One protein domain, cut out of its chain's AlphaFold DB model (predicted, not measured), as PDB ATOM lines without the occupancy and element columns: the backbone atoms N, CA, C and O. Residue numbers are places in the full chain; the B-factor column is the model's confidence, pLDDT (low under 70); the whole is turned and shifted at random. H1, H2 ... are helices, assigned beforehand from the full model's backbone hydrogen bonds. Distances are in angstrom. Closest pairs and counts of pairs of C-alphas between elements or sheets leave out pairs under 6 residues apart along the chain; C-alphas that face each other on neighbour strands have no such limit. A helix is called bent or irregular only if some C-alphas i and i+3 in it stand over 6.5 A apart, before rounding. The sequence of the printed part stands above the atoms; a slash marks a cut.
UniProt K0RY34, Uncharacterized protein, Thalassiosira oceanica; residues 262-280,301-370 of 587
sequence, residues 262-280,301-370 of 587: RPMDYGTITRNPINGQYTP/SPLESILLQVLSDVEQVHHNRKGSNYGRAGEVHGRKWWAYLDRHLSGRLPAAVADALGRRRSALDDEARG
ATOM      1  N   ARG A 262     -22.215  25.189 -99.572       93.56
ATOM      2  CA  ARG A 262     -22.767  26.192-100.497       93.56
ATOM      3  C   ARG A 262     -24.216  25.804-100.817       93.56
ATOM      4  O   ARG A 262     -24.444  25.093-101.800       93.56
ATOM      5  N   PRO A 263     -25.185  26.132 -99.940       94.50
ATOM      6  CA  PRO A 263     -26.595  25.875-100.214       94.50
ATOM      7  C   PRO A 263     -27.028  26.673-101.448       94.50
ATOM      8  O   PRO A 263     -26.604  27.810-101.626       94.50
ATOM      9  N   MET A 264     -27.833  26.052-102.308       96.50
ATOM     10  CA  MET A 264     -28.329  26.650-103.546       96.50
ATOM     11  C   MET A 264     -29.640  25.975-103.953       96.50
ATOM     12  O   MET A 264     -29.810  24.770-103.724       96.50
ATOM     13  N   ASP A 265     -30.540  26.738-104.565       95.62
ATOM     14  CA  ASP A 265     -31.848  26.310-105.062       95.62
ATOM     15  C   ASP A 265     -32.247  27.113-106.316       95.62
ATOM     16  O   ASP A 265     -31.722  28.198-106.562       95.62
ATOM     17  N   TYR A 266     -33.190  26.593-107.107       95.62
ATOM     18  CA  TYR A 266     -33.608  27.242-108.354       95.62
ATOM     19  C   TYR A 266     -34.307  28.591-108.152       95.62
ATOM     20  O   TYR A 266     -34.167  29.460-109.001       95.62
ATOM     21  N   GLY A 267     -35.021  28.798-107.041       95.94
ATOM     22  CA  GLY A 267     -35.671  30.076-106.755       95.94
ATOM     23  C   GLY A 267     -34.651  31.188-106.521       95.94
ATOM     24  O   GLY A 267     -34.838  32.300-107.005       95.94
ATOM     25  N   THR A 268     -33.543  30.873-105.846       96.94
ATOM     26  CA  THR A 268     -32.379  31.766-105.746       96.94
ATOM     27  C   THR A 268     -31.780  32.031-107.133       96.94
ATOM     28  O   THR A 268     -31.707  33.186-107.543       96.94
ATOM     29  N   ILE A 269     -31.468  30.986-107.914       97.44
ATOM     30  CA  ILE A 269     -30.883  31.123-109.267       97.44
ATOM     31  C   ILE A 269     -31.745  31.994-110.193       97.44
ATOM     32  O   ILE A 269     -31.200  32.798-110.939       97.44
ATOM     33  N   THR A 270     -33.076  31.881-110.144       96.75
ATOM     34  CA  THR A 270     -33.985  32.694-110.972       96.75
ATOM     35  C   THR A 270     -34.048  34.159-110.522       96.75
ATOM     36  O   THR A 270     -34.201  35.043-111.360       96.75
ATOM     37  N   ARG A 271     -33.904  34.449-109.222       96.75
ATOM     38  CA  ARG A 271     -33.910  35.830-108.694       96.75
ATOM     39  C   ARG A 271     -32.582  36.550-108.901       96.75
ATOM     40  O   ARG A 271     -32.582  37.755-109.127       96.75
ATOM     41  N   ASN A 272     -31.462  35.835-108.827       96.94
ATOM     42  CA  ASN A 272     -30.124  36.412-108.934       96.94
ATOM     43  C   ASN A 272     -29.895  37.282-110.195       96.94
ATOM     44  O   ASN A 272     -29.401  38.395-110.019       96.94
ATOM     45  N   PRO A 273     -30.262  36.877-111.433       93.94
ATOM     46  CA  PRO A 273     -30.071  37.719-112.616       93.94
ATOM     47  C   PRO A 273     -31.025  38.919-112.629       93.94
ATOM     48  O   PRO A 273     -30.603  40.015-112.978       93.94
ATOM     49  N   ILE A 274     -32.273  38.745-112.175       94.50
ATOM     50  CA  ILE A 274     -33.270  39.828-112.057       94.50
ATOM     51  C   ILE A 274     -32.777  40.908-111.083       94.50
ATOM     52  O   ILE A 274     -32.927  42.100-111.332       94.50
ATOM     53  N   ASN A 275     -32.142  40.486-109.988       96.00
ATOM     54  CA  ASN A 275     -31.598  41.360-108.954       96.00
ATOM     55  C   ASN A 275     -30.176  41.878-109.261       96.00
ATOM     56  O   ASN A 275     -29.579  42.514-108.394       96.00
ATOM     57  N   GLY A 276     -29.586  41.551-110.420       95.12
ATOM     58  CA  GLY A 276     -28.201  41.912-110.755       95.12
ATOM     59  C   GLY A 276     -27.127  41.295-109.841       95.12
ATOM     60  O   GLY A 276     -26.018  41.814-109.763       95.12
ATOM     61  N   GLN A 277     -27.435  40.206-109.128       96.62
ATOM     62  CA  GLN A 277     -26.527  39.569-108.158       96.62
ATOM     63  C   GLN A 277     -25.447  38.698-108.807       96.62
ATOM     64  O   GLN A 277     -24.440  38.402-108.165       96.62
ATOM     65  N   TYR A 278     -25.633  38.300-110.066       96.94
ATOM     66  CA  TYR A 278     -24.546  37.761-110.876       96.94
ATOM     67  C   TYR A 278     -23.729  38.922-111.435       96.94
ATOM     68  O   TYR A 278     -24.016  39.444-112.513       96.94
ATOM     69  N   THR A 279     -22.733  39.358-110.668       93.62
ATOM     70  CA  THR A 279     -21.756  40.334-111.142       93.62
ATOM     71  C   THR A 279     -20.749  39.642-112.061       93.62
ATOM     72  O   THR A 279     -20.351  38.502-111.794       93.62
ATOM     73  N   PRO A 280     -20.274  40.309-113.128       90.94
ATOM     74  CA  PRO A 280     -19.054  39.887-113.794       90.94
ATOM     75  C   PRO A 280     -17.981  39.688-112.730       90.94
ATOM     76  O   PRO A 280     -17.743  40.580-111.915       90.94
ATOM     77  N   SER A 301     -15.308  37.294-121.270       95.00
ATOM     78  CA  SER A 301     -16.166  38.470-121.295       95.00
ATOM     79  C   SER A 301     -17.068  38.527-120.047       95.00
ATOM     80  O   SER A 301     -17.393  37.491-119.456       95.00
ATOM     81  N   PRO A 302     -17.554  39.721-119.659       94.88
ATOM     82  CA  PRO A 302     -18.477  39.874-118.534       94.88
ATOM     83  C   PRO A 302     -19.715  38.963-118.608       94.88
ATOM     84  O   PRO A 302     -20.144  38.417-117.592       94.88
ATOM     85  N   LEU A 303     -20.256  38.752-119.814       95.94
ATOM     86  CA  LEU A 303     -21.424  37.900-120.049       95.94
ATOM     87  C   LEU A 303     -21.101  36.406-119.875       95.94
ATOM     88  O   LEU A 303     -21.900  35.669-119.301       95.94
ATOM     89  N   GLU A 304     -19.924  35.961-120.324       95.88
ATOM     90  CA  GLU A 304     -19.440  34.589-120.113       95.88
ATOM     91  C   GLU A 304     -19.226  34.285-118.629       95.88
ATOM     92  O   GLU A 304     -19.610  33.209-118.169       95.88
ATOM     93  N   SER A 305     -18.693  35.244-117.865       95.56
ATOM     94  CA  SER A 305     -18.557  35.132-116.407       95.56
ATOM     95  C   SER A 305     -19.916  34.984-115.710       95.56
ATOM     96  O   SER A 305     -20.072  34.106-114.860       95.56
ATOM     97  N   ILE A 306     -20.923  35.774-116.102       96.31
ATOM     98  CA  ILE A 306     -22.302  35.656-115.588       96.31
ATOM     99  C   ILE A 306     -22.907  34.290-115.949       96.31
ATOM    100  O   ILE A 306     -23.439  33.592-115.084       96.31
ATOM    101  N   LEU A 307     -22.779  33.862-117.209       96.94
ATOM    102  CA  LEU A 307     -23.271  32.565-117.681       96.94
ATOM    103  C   LEU A 307     -22.618  31.395-116.924       96.94
ATOM    104  O   LEU A 307     -23.302  30.452-116.520       96.94
ATOM    105  N   LEU A 308     -21.307  31.470-116.677       96.62
ATOM    106  CA  LEU A 308     -20.569  30.481-115.895       96.62
ATOM    107  C   LEU A 308     -21.056  30.413-114.440       96.62
ATOM    108  O   LEU A 308     -21.151  29.308-113.896       96.62
ATOM    109  N   GLN A 309     -21.379  31.547-113.812       97.06
ATOM    110  CA  GLN A 309     -21.937  31.584-112.455       97.06
ATOM    111  C   GLN A 309     -23.316  30.910-112.399       97.06
ATOM    112  O   GLN A 309     -23.504  29.995-111.593       97.06
ATOM    113  N   VAL A 310     -24.233  31.259-113.311       97.62
ATOM    114  CA  VAL A 310     -25.568  30.633-113.422       97.62
ATOM    115  C   VAL A 310     -25.456  29.109-113.565       97.62
ATOM    116  O   VAL A 310     -26.065  28.357-112.803       97.62
ATOM    117  N   LEU A 311     -24.639  28.631-114.512       97.50
ATOM    118  CA  LEU A 311     -24.459  27.193-114.758       97.50
ATOM    119  C   LEU A 311     -23.791  26.481-113.568       97.50
ATOM    120  O   LEU A 311     -24.172  25.360-113.222       97.50
ATOM    121  N   SER A 312     -22.840  27.142-112.899       96.88
ATOM    122  CA  SER A 312     -22.175  26.623-111.697       96.88
ATOM    123  C   SER A 312     -23.125  26.467-110.510       96.88
ATOM    124  O   SER A 312     -22.967  25.525-109.727       96.88
ATOM    125  N   ASP A 313     -24.101  27.363-110.366       97.56
ATOM    126  CA  ASP A 313     -25.113  27.283-109.315       97.56
ATOM    127  C   ASP A 313     -26.138  26.180-109.602       97.56
ATOM    128  O   ASP A 313     -26.469  25.415-108.694       97.56
ATOM    129  N   VAL A 314     -26.567  26.003-110.860       96.62
ATOM    130  CA  VAL A 314     -27.416  24.863-111.261       96.62
ATOM    131  C   VAL A 314     -26.725  23.533-110.931       96.62
ATOM    132  O   VAL A 314     -27.324  22.649-110.310       96.62
ATOM    133  N   GLU A 315     -25.434  23.391-111.241       95.44
ATOM    134  CA  GLU A 315     -24.661  22.207-110.846       95.44
ATOM    135  C   GLU A 315     -24.531  22.056-109.320       95.44
ATOM    136  O   GLU A 315     -24.590  20.931-108.805       95.44
ATOM    137  N   GLN A 316     -24.437  23.160-108.571       95.81
ATOM    138  CA  GLN A 316     -24.428  23.141-107.106       95.81
ATOM    139  C   GLN A 316     -25.761  22.621-106.527       95.81
ATOM    140  O   GLN A 316     -25.726  21.823-105.584       95.81
ATOM    141  N   VAL A 317     -26.921  22.971-107.108       95.25
ATOM    142  CA  VAL A 317     -28.239  22.414-106.714       95.25
ATOM    143  C   VAL A 317     -28.237  20.887-106.815       95.25
ATOM    144  O   VAL A 317     -28.677  20.197-105.891       95.25
ATOM    145  N   HIS A 318     -27.711  20.342-107.914       92.44
ATOM    146  CA  HIS A 318     -27.637  18.895-108.119       92.44
ATOM    147  C   HIS A 318     -26.600  18.219-107.212       92.44
ATOM    148  O   HIS A 318     -26.875  17.148-106.665       92.44
ATOM    149  N   HIS A 319     -25.436  18.842-106.994       91.88
ATOM    150  CA  HIS A 319     -24.413  18.325-106.080       91.88
ATOM    151  C   HIS A 319     -24.939  18.207-104.638       91.88
ATOM    152  O   HIS A 319     -24.711  17.190-103.977       91.88
ATOM    153  N   ASN A 320     -25.688  19.210-104.166       91.44
ATOM    154  CA  ASN A 320     -26.182  19.303-102.788       91.44
ATOM    155  C   ASN A 320     -27.158  18.180-102.379       91.44
ATOM    156  O   ASN A 320     -27.367  17.963-101.187       91.44
ATOM    157  N   ARG A 321     -27.759  17.449-103.331       79.88
ATOM    158  CA  ARG A 321     -28.844  16.483-103.057       79.88
ATOM    159  C   ARG A 321     -28.394  15.042-102.762       79.88
ATOM    160  O   ARG A 321     -29.244  14.195-102.493       79.88
ATOM    161  N   LYS A 322     -27.096  14.718-102.785       76.25
ATOM    162  CA  LYS A 322     -26.607  13.332-102.595       76.25
ATOM    163  C   LYS A 322     -26.945  12.779-101.190       76.25
ATOM    164  O   LYS A 322     -26.432  13.277-100.194       76.25
ATOM    165  N   GLY A 323     -27.736  11.695-101.119       67.94
ATOM    166  CA  GLY A 323     -27.852  10.831 -99.925       67.94
ATOM    167  C   GLY A 323     -29.220  10.699 -99.231       67.94
ATOM    168  O   GLY A 323     -29.324   9.908 -98.299       67.94
ATOM    169  N   SER A 324     -30.268  11.413 -99.654       68.88
ATOM    170  CA  SER A 324     -31.624  11.307 -99.068       68.88
ATOM    171  C   SER A 324     -32.638  10.659-100.029       68.88
ATOM    172  O   SER A 324     -32.307  10.364-101.177       68.88
ATOM    173  N   ASN A 325     -33.901  10.484 -99.610       65.00
ATOM    174  CA  ASN A 325     -34.985  10.098-100.534       65.00
ATOM    175  C   ASN A 325     -35.147  11.132-101.671       65.00
ATOM    176  O   ASN A 325     -35.261  10.756-102.837       65.00
ATOM    177  N   TYR A 326     -35.025  12.428-101.351       78.50
ATOM    178  CA  TYR A 326     -34.943  13.518-102.333       78.50
ATOM    179  C   TYR A 326     -33.674  13.459-103.197       78.50
ATOM    180  O   TYR A 326     -33.629  14.072-104.259       78.50
ATOM    181  N   GLY A 327     -32.658  12.700-102.781       82.31
ATOM    182  CA  GLY A 327     -31.453  12.444-103.560       82.31
ATOM    183  C   GLY A 327     -31.717  11.646-104.829       82.31
ATOM    184  O   GLY A 327     -31.163  11.996-105.862       82.31
ATOM    185  N   ARG A 328     -32.643  10.673-104.821       78.81
ATOM    186  CA  ARG A 328     -33.059   9.990-106.062       78.81
ATOM    187  C   ARG A 328     -33.723  10.959-107.041       78.81
ATOM    188  O   ARG A 328     -33.380  10.964-108.219       78.81
ATOM    189  N   ALA A 329     -34.621  11.816-106.553       80.38
ATOM    190  CA  ALA A 329     -35.219  12.870-107.372       80.38
ATOM    191  C   ALA A 329     -34.145  13.854-107.878       80.38
ATOM    192  O   ALA A 329     -34.117  14.184-109.059       80.38
ATOM    193  N   GLY A 330     -33.199  14.254-107.022       85.19
ATOM    194  CA  GLY A 330     -32.046  15.082-107.382       85.19
ATOM    195  C   GLY A 330     -31.143  14.461-108.453       85.19
ATOM    196  O   GLY A 330     -30.721  15.170-109.360       85.19
ATOM    197  N   GLU A 331     -30.902  13.148-108.401       87.44
ATOM    198  CA  GLU A 331     -30.149  12.380-109.404       87.44
ATOM    199  C   GLU A 331     -30.906  12.219-110.729       87.44
ATOM    200  O   GLU A 331     -30.283  12.193-111.791       87.44
ATOM    201  N   VAL A 332     -32.236  12.090-110.696       87.69
ATOM    202  CA  VAL A 332     -33.074  12.063-111.907       87.69
ATOM    203  C   VAL A 332     -33.109  13.444-112.558       87.69
ATOM    204  O   VAL A 332     -32.836  13.554-113.749       87.69
ATOM    205  N   HIS A 333     -33.357  14.506-111.785       89.62
ATOM    206  CA  HIS A 333     -33.283  15.884-112.280       89.62
ATOM    207  C   HIS A 333     -31.877  16.235-112.772       89.62
ATOM    208  O   HIS A 333     -31.756  16.859-113.816       89.62
ATOM    209  N   GLY A 334     -30.826  15.783-112.082       90.75
ATOM    210  CA  GLY A 334     -29.444  15.938-112.535       90.75
ATOM    211  C   GLY A 334     -29.229  15.279-113.891       90.75
ATOM    212  O   GLY A 334     -28.762  15.931-114.811       90.75
ATOM    213  N   ARG A 335     -29.640  14.016-114.065       92.06
ATOM    214  CA  ARG A 335     -29.561  13.329-115.367       92.06
ATOM    215  C   ARG A 335     -30.357  14.032-116.473       92.06
ATOM    216  O   ARG A 335     -29.865  14.100-117.594       92.06
ATOM    217  N   LYS A 336     -31.540  14.581-116.168       92.50
ATOM    218  CA  LYS A 336     -32.318  15.402-117.116       92.50
ATOM    219  C   LYS A 336     -31.570  16.687-117.500       92.50
ATOM    220  O   LYS A 336     -31.451  16.967-118.686       92.50
ATOM    221  N   TRP A 337     -31.027  17.417-116.524       95.06
ATOM    222  CA  TRP A 337     -30.203  18.610-116.753       95.06
ATOM    223  C   TRP A 337     -28.972  18.301-117.610       95.06
ATOM    224  O   TRP A 337     -28.717  18.998-118.585       95.06
ATOM    225  N   TRP A 338     -28.259  17.215-117.307       94.25
ATOM    226  CA  TRP A 338     -27.111  16.757-118.090       94.25
ATOM    227  C   TRP A 338     -27.473  16.472-119.545       94.25
ATOM    228  O   TRP A 338     -26.806  16.984-120.437       94.25
ATOM    229  N   ALA A 339     -28.546  15.715-119.789       93.56
ATOM    230  CA  ALA A 339     -29.020  15.437-121.143       93.56
ATOM    231  C   ALA A 339     -29.477  16.709-121.881       93.56
ATOM    232  O   ALA A 339     -29.265  16.827-123.085       93.56
ATOM    233  N   TYR A 340     -30.081  17.668-121.170       93.94
ATOM    234  CA  TYR A 340     -30.481  18.951-121.745       93.94
ATOM    235  C   TYR A 340     -29.269  19.804-122.135       93.94
ATOM    236  O   TYR A 340     -29.168  20.250-123.277       93.94
ATOM    237  N   LEU A 341     -28.321  19.994-121.215       94.88
ATOM    238  CA  LEU A 341     -27.109  20.767-121.464       94.88
ATOM    239  C   LEU A 341     -26.283  20.146-122.600       94.88
ATOM    240  O   LEU A 341     -25.874  20.865-123.507       94.88
ATOM    241  N   ASP A 342     -26.079  18.829-122.582       94.12
ATOM    242  CA  ASP A 342     -25.339  18.111-123.623       94.12
ATOM    243  C   ASP A 342     -25.991  18.267-125.007       94.12
ATOM    244  O   ASP A 342     -25.310  18.578-125.980       94.12
ATOM    245  N   ARG A 343     -27.322  18.155-125.091       95.69
ATOM    246  CA  ARG A 343     -28.058  18.234-126.361       95.69
ATOM    247  C   ARG A 343     -28.263  19.654-126.896       95.69
ATOM    248  O   ARG A 343     -28.305  19.830-128.112       95.69
ATOM    249  N   HIS A 344     -28.463  20.643-126.025       95.88
ATOM    250  CA  HIS A 344     -28.947  21.975-126.419       95.88
ATOM    251  C   HIS A 344     -27.953  23.112-126.170       95.88
ATOM    252  O   HIS A 344     -28.042  24.139-126.843       95.88
ATOM    253  N   LEU A 345     -27.022  22.954-125.222       95.94
ATOM    254  CA  LEU A 345     -26.130  24.032-124.783       95.94
ATOM    255  C   LEU A 345     -24.654  23.759-125.099       95.94
ATOM    256  O   LEU A 345     -23.952  24.702-125.437       95.94
ATOM    257  N   SER A 346     -24.183  22.509-125.063       94.69
ATOM    258  CA  SER A 346     -22.762  22.143-125.230       94.69
ATOM    259  C   SER A 346     -22.092  22.797-126.449       94.69
ATOM    260  O   SER A 346     -21.094  23.493-126.294       94.69
ATOM    261  N   GLY A 347     -22.685  22.657-127.640       96.19
ATOM    262  CA  GLY A 347     -22.210  23.257-128.893       96.19
ATOM    263  C   GLY A 347     -22.537  24.744-129.077       96.19
ATOM    264  O   GLY A 347     -22.280  25.288-130.147       96.19
ATOM    265  N   ARG A 348     -23.142  25.393-128.073       97.38
ATOM    266  CA  ARG A 348     -23.452  26.835-128.042       97.38
ATOM    267  C   ARG A 348     -22.694  27.589-126.945       97.38
ATOM    268  O   ARG A 348     -22.681  28.816-126.964       97.38
ATOM    269  N   LEU A 349     -22.096  26.884-125.983       97.38
ATOM    270  CA  LEU A 349     -21.271  27.497-124.948       97.38
ATOM    271  C   LEU A 349     -19.944  27.968-125.558       97.38
ATOM    272  O   LEU A 349     -19.289  27.187-126.251       97.38
ATOM    273  N   PRO A 350     -19.496  29.199-125.263       97.19
ATOM    274  CA  PRO A 350     -18.142  29.616-125.588       97.19
ATOM    275  C   PRO A 350     -17.107  28.697-124.931       97.19
ATOM    276  O   PRO A 350     -17.301  28.237-123.801       97.19
ATOM    277  N   ALA A 351     -15.990  28.449-125.624       95.62
ATOM    278  CA  ALA A 351     -14.974  27.486-125.190       95.62
ATOM    279  C   ALA A 351     -14.461  27.768-123.765       95.62
ATOM    280  O   ALA A 351     -14.372  26.850-122.951       95.62
ATOM    281  N   ALA A 352     -14.243  29.043-123.422       94.50
ATOM    282  CA  ALA A 352     -13.833  29.460-122.083       94.50
ATOM    283  C   ALA A 352     -14.820  28.989-120.994       94.50
ATOM    284  O   ALA A 352     -14.408  28.412-119.982       94.50
ATOM    285  N   VAL A 353     -16.126  29.192-121.217       96.38
ATOM    286  CA  VAL A 353     -17.199  28.776-120.297       96.38
ATOM    287  C   VAL A 353     -17.275  27.255-120.211       96.38
ATOM    288  O   VAL A 353     -17.366  26.716-119.108       96.38
ATOM    289  N   ALA A 354     -17.198  26.553-121.345       96.31
ATOM    290  CA  ALA A 354     -17.221  25.093-121.390       96.31
ATOM    291  C   ALA A 354     -16.050  24.474-120.599       96.31
ATOM    292  O   ALA A 354     -16.269  23.591-119.764       96.31
ATOM    293  N   ASP A 355     -14.833  24.991-120.783       95.00
ATOM    294  CA  ASP A 355     -13.630  24.541-120.078       95.00
ATOM    295  C   ASP A 355     -13.697  24.832-118.573       95.00
ATOM    296  O   ASP A 355     -13.350  23.985-117.744       95.00
ATOM    297  N   ALA A 356     -14.162  26.022-118.187       94.62
ATOM    298  CA  ALA A 356     -14.298  26.393-116.782       94.62
ATOM    299  C   ALA A 356     -15.388  25.588-116.065       94.62
ATOM    300  O   ALA A 356     -15.176  25.147-114.933       94.62
ATOM    301  N   LEU A 357     -16.505  25.311-116.740       96.06
ATOM    302  CA  LEU A 357     -17.541  24.410-116.244       96.06
ATOM    303  C   LEU A 357     -16.992  22.971-116.133       96.06
ATOM    304  O   LEU A 357     -17.203  22.304-115.122       96.06
ATOM    305  N   GLY A 358     -16.168  22.522-117.089       95.69
ATOM    306  CA  GLY A 358     -15.381  21.279-117.016       95.69
ATOM    307  C   GLY A 358     -14.500  21.171-115.760       95.69
ATOM    308  O   GLY A 358     -14.540  20.166-115.036       95.69
ATOM    309  N   ARG A 359     -13.751  22.236-115.443       94.88
ATOM    310  CA  ARG A 359     -12.953  22.336-114.204       94.88
ATOM    311  C   ARG A 359     -13.843  22.327-112.955       94.88
ATOM    312  O   ARG A 359     -13.550  21.610-111.996       94.88
ATOM    313  N   ARG A 360     -14.962  23.059-112.975       95.06
ATOM    314  CA  ARG A 360     -15.935  23.136-111.871       95.06
ATOM    315  C   ARG A 360     -16.527  21.768-111.521       95.06
ATOM    316  O   ARG A 360     -16.597  21.430-110.337       95.06
ATOM    317  N   ARG A 361     -16.875  20.962-112.527       95.06
ATOM    318  CA  ARG A 361     -17.373  19.581-112.375       95.06
ATOM    319  C   ARG A 361     -16.358  18.677-111.707       95.06
ATOM    320  O   ARG A 361     -16.691  17.999-110.741       95.06
ATOM    321  N   SER A 362     -15.115  18.726-112.185       94.75
ATOM    322  CA  SER A 362     -14.003  17.964-111.612       94.75
ATOM    323  C   SER A 362     -13.847  18.272-110.119       94.75
ATOM    324  O   SER A 362     -13.840  17.352-109.302       94.75
ATOM    325  N   ALA A 363     -13.879  19.555-109.743       93.75
ATOM    326  CA  ALA A 363     -13.835  19.985-108.343       93.75
ATOM    327  C   ALA A 363     -15.059  19.529-107.515       93.75
ATOM    328  O   ALA A 363     -14.909  19.144-106.353       93.75
ATOM    329  N   LEU A 364     -16.269  19.532-108.089       91.88
ATOM    330  CA  LEU A 364     -17.477  19.004-107.436       91.88
ATOM    331  C   LEU A 364     -17.423  17.477-107.254       91.88
ATOM    332  O   LEU A 364     -17.929  16.960-106.255       91.88
ATOM    333  N   ASP A 365     -16.810  16.743-108.178       90.88
ATOM    334  CA  ASP A 365     -16.594  15.305-108.027       90.88
ATOM    335  C   ASP A 365     -15.475  14.988-107.033       90.88
ATOM    336  O   ASP A 365     -15.625  14.047-106.255       90.88
ATOM    337  N   ASP A 366     -14.417  15.796-106.955       91.62
ATOM    338  CA  ASP A 366     -13.411  15.692-105.893       91.62
ATOM    339  C   ASP A 366     -13.982  16.006-104.509       91.62
ATOM    340  O   ASP A 366     -13.722  15.264-103.560       91.62
ATOM    341  N   GLU A 367     -14.857  17.008-104.380       90.06
ATOM    342  CA  GLU A 367     -15.594  17.235-103.134       90.06
ATOM    343  C   GLU A 367     -16.480  16.022-102.787       90.06
ATOM    344  O   GLU A 367     -16.516  15.574-101.636       90.06
ATOM    345  N   ALA A 368     -17.159  15.429-103.776       86.75
ATOM    346  CA  ALA A 368     -17.974  14.232-103.569       86.75
ATOM    347  C   ALA A 368     -17.137  12.986-103.210       86.75
ATOM    348  O   ALA A 368     -17.582  12.172-102.394       86.75
ATOM    349  N   ARG A 369     -15.928  12.840-103.770       87.62
ATOM    350  CA  ARG A 369     -14.945  11.806-103.401       87.62
ATOM    351  C   ARG A 369     -14.458  12.020-101.965       87.62
ATOM    352  O   ARG A 369     -14.567  11.101-101.155       87.62
ATOM    353  N   GLY A 370     -14.035  13.236-101.618       87.06
ATOM    354  CA  GLY A 370     -13.565  13.609-100.279       87.06
ATOM    355  C   GLY A 370     -14.614  13.436 -99.172       87.06
ATOM    356  O   GLY A 370     -14.279  13.102 -98.036       87.06
TER     357      GLY A 370
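This is residues 262 to 280 and 301 to 370 of the 587 residues of an uncharacterized protein of Thalassiosira oceanica (UniProt K0RY34). Four helices lie roughly side by side, with H2 in the middle: the short H1 packs on one side of it and H4 on the side away from H1, while the long, kinked H3 covers a third side and meets H2 only near one end. H2 and H3 fold back on each other as a helical hairpin, and after a second tight turn H4 runs back along H2. The printed part has 89 residues with four named helices, in the order H1, H2, H3, H4, and no named strand, and the class is all helix. The whole is compact, with a radius of gyration of the C-alphas of 13.3 A and spans of 39 by 28 by 26 A.

H1, residues 266 to 274, begins with C-alpha 266 at (-33.608, 27.242, -108.354) and is 13.1 A long from first to last C-alpha. It is irregular, but only just: C-alphas 270 and 273 are 6.6 A apart. H2, residues 302 to 319, is 25.6 A long and begins with C-alpha 302 at (-18.477, 39.874, -118.534). H3, residues 325 to 348, is the longest helix, at 34.2 A. It has a kink of 45 degrees near residue 342, and it is irregular, with C-alphas 344 and 347 7.3 A apart. H4, residues 351 to 370, is 28.6 A long and ends with C-alpha 370 at (-13.565, 13.609, -100.279).

H2 is the hub and touches the three other helices. With residues 310 to 317 alone it touches H1, at a shallow tilt of 12 degrees, opposite ways; the closest C-alphas, of Ile 269 and Val 310, are 6.8 A apart. H2 and H3 form a helical hairpin, at a shallow tilt of 28 degrees, opposite ways. They touch through residue 318 of H2 and residues 330 to 334 of H3 alone, and their closest C-alphas, of His 318 and Gly 334, are 5.6 A apart. H2 touches H4 at a shallow tilt of 27 degrees, the same way, with 12 pairs of C-alphas within 8 A; the closest, of Leu 308 and Val 353, are 5.8 A apart. H3 and H4 are close but not clearly touching, their closest C-alphas, of Ser 346 and Ala 354, being 7.4 A apart. H1 is apart from H3 and from H4. In H2 and H4 every O i to N i+4 pair is within hydrogen-bond range; in H1 it is 3 of 5 and in H3 16 of 20.

The two C-alphas farthest apart, of Ser 301 and Asn 325, are 39.9 A from each other. Residues 281 to 300 are not printed, and C-alphas 280 and 301 are 8.2 A apart across the cut, which falls in the link from H1 to H2. The links H2 to H3 and H3 to H4 are tight. The mean pLDDT of the printed part is 92.5, and residues 323 to 325 are under 70.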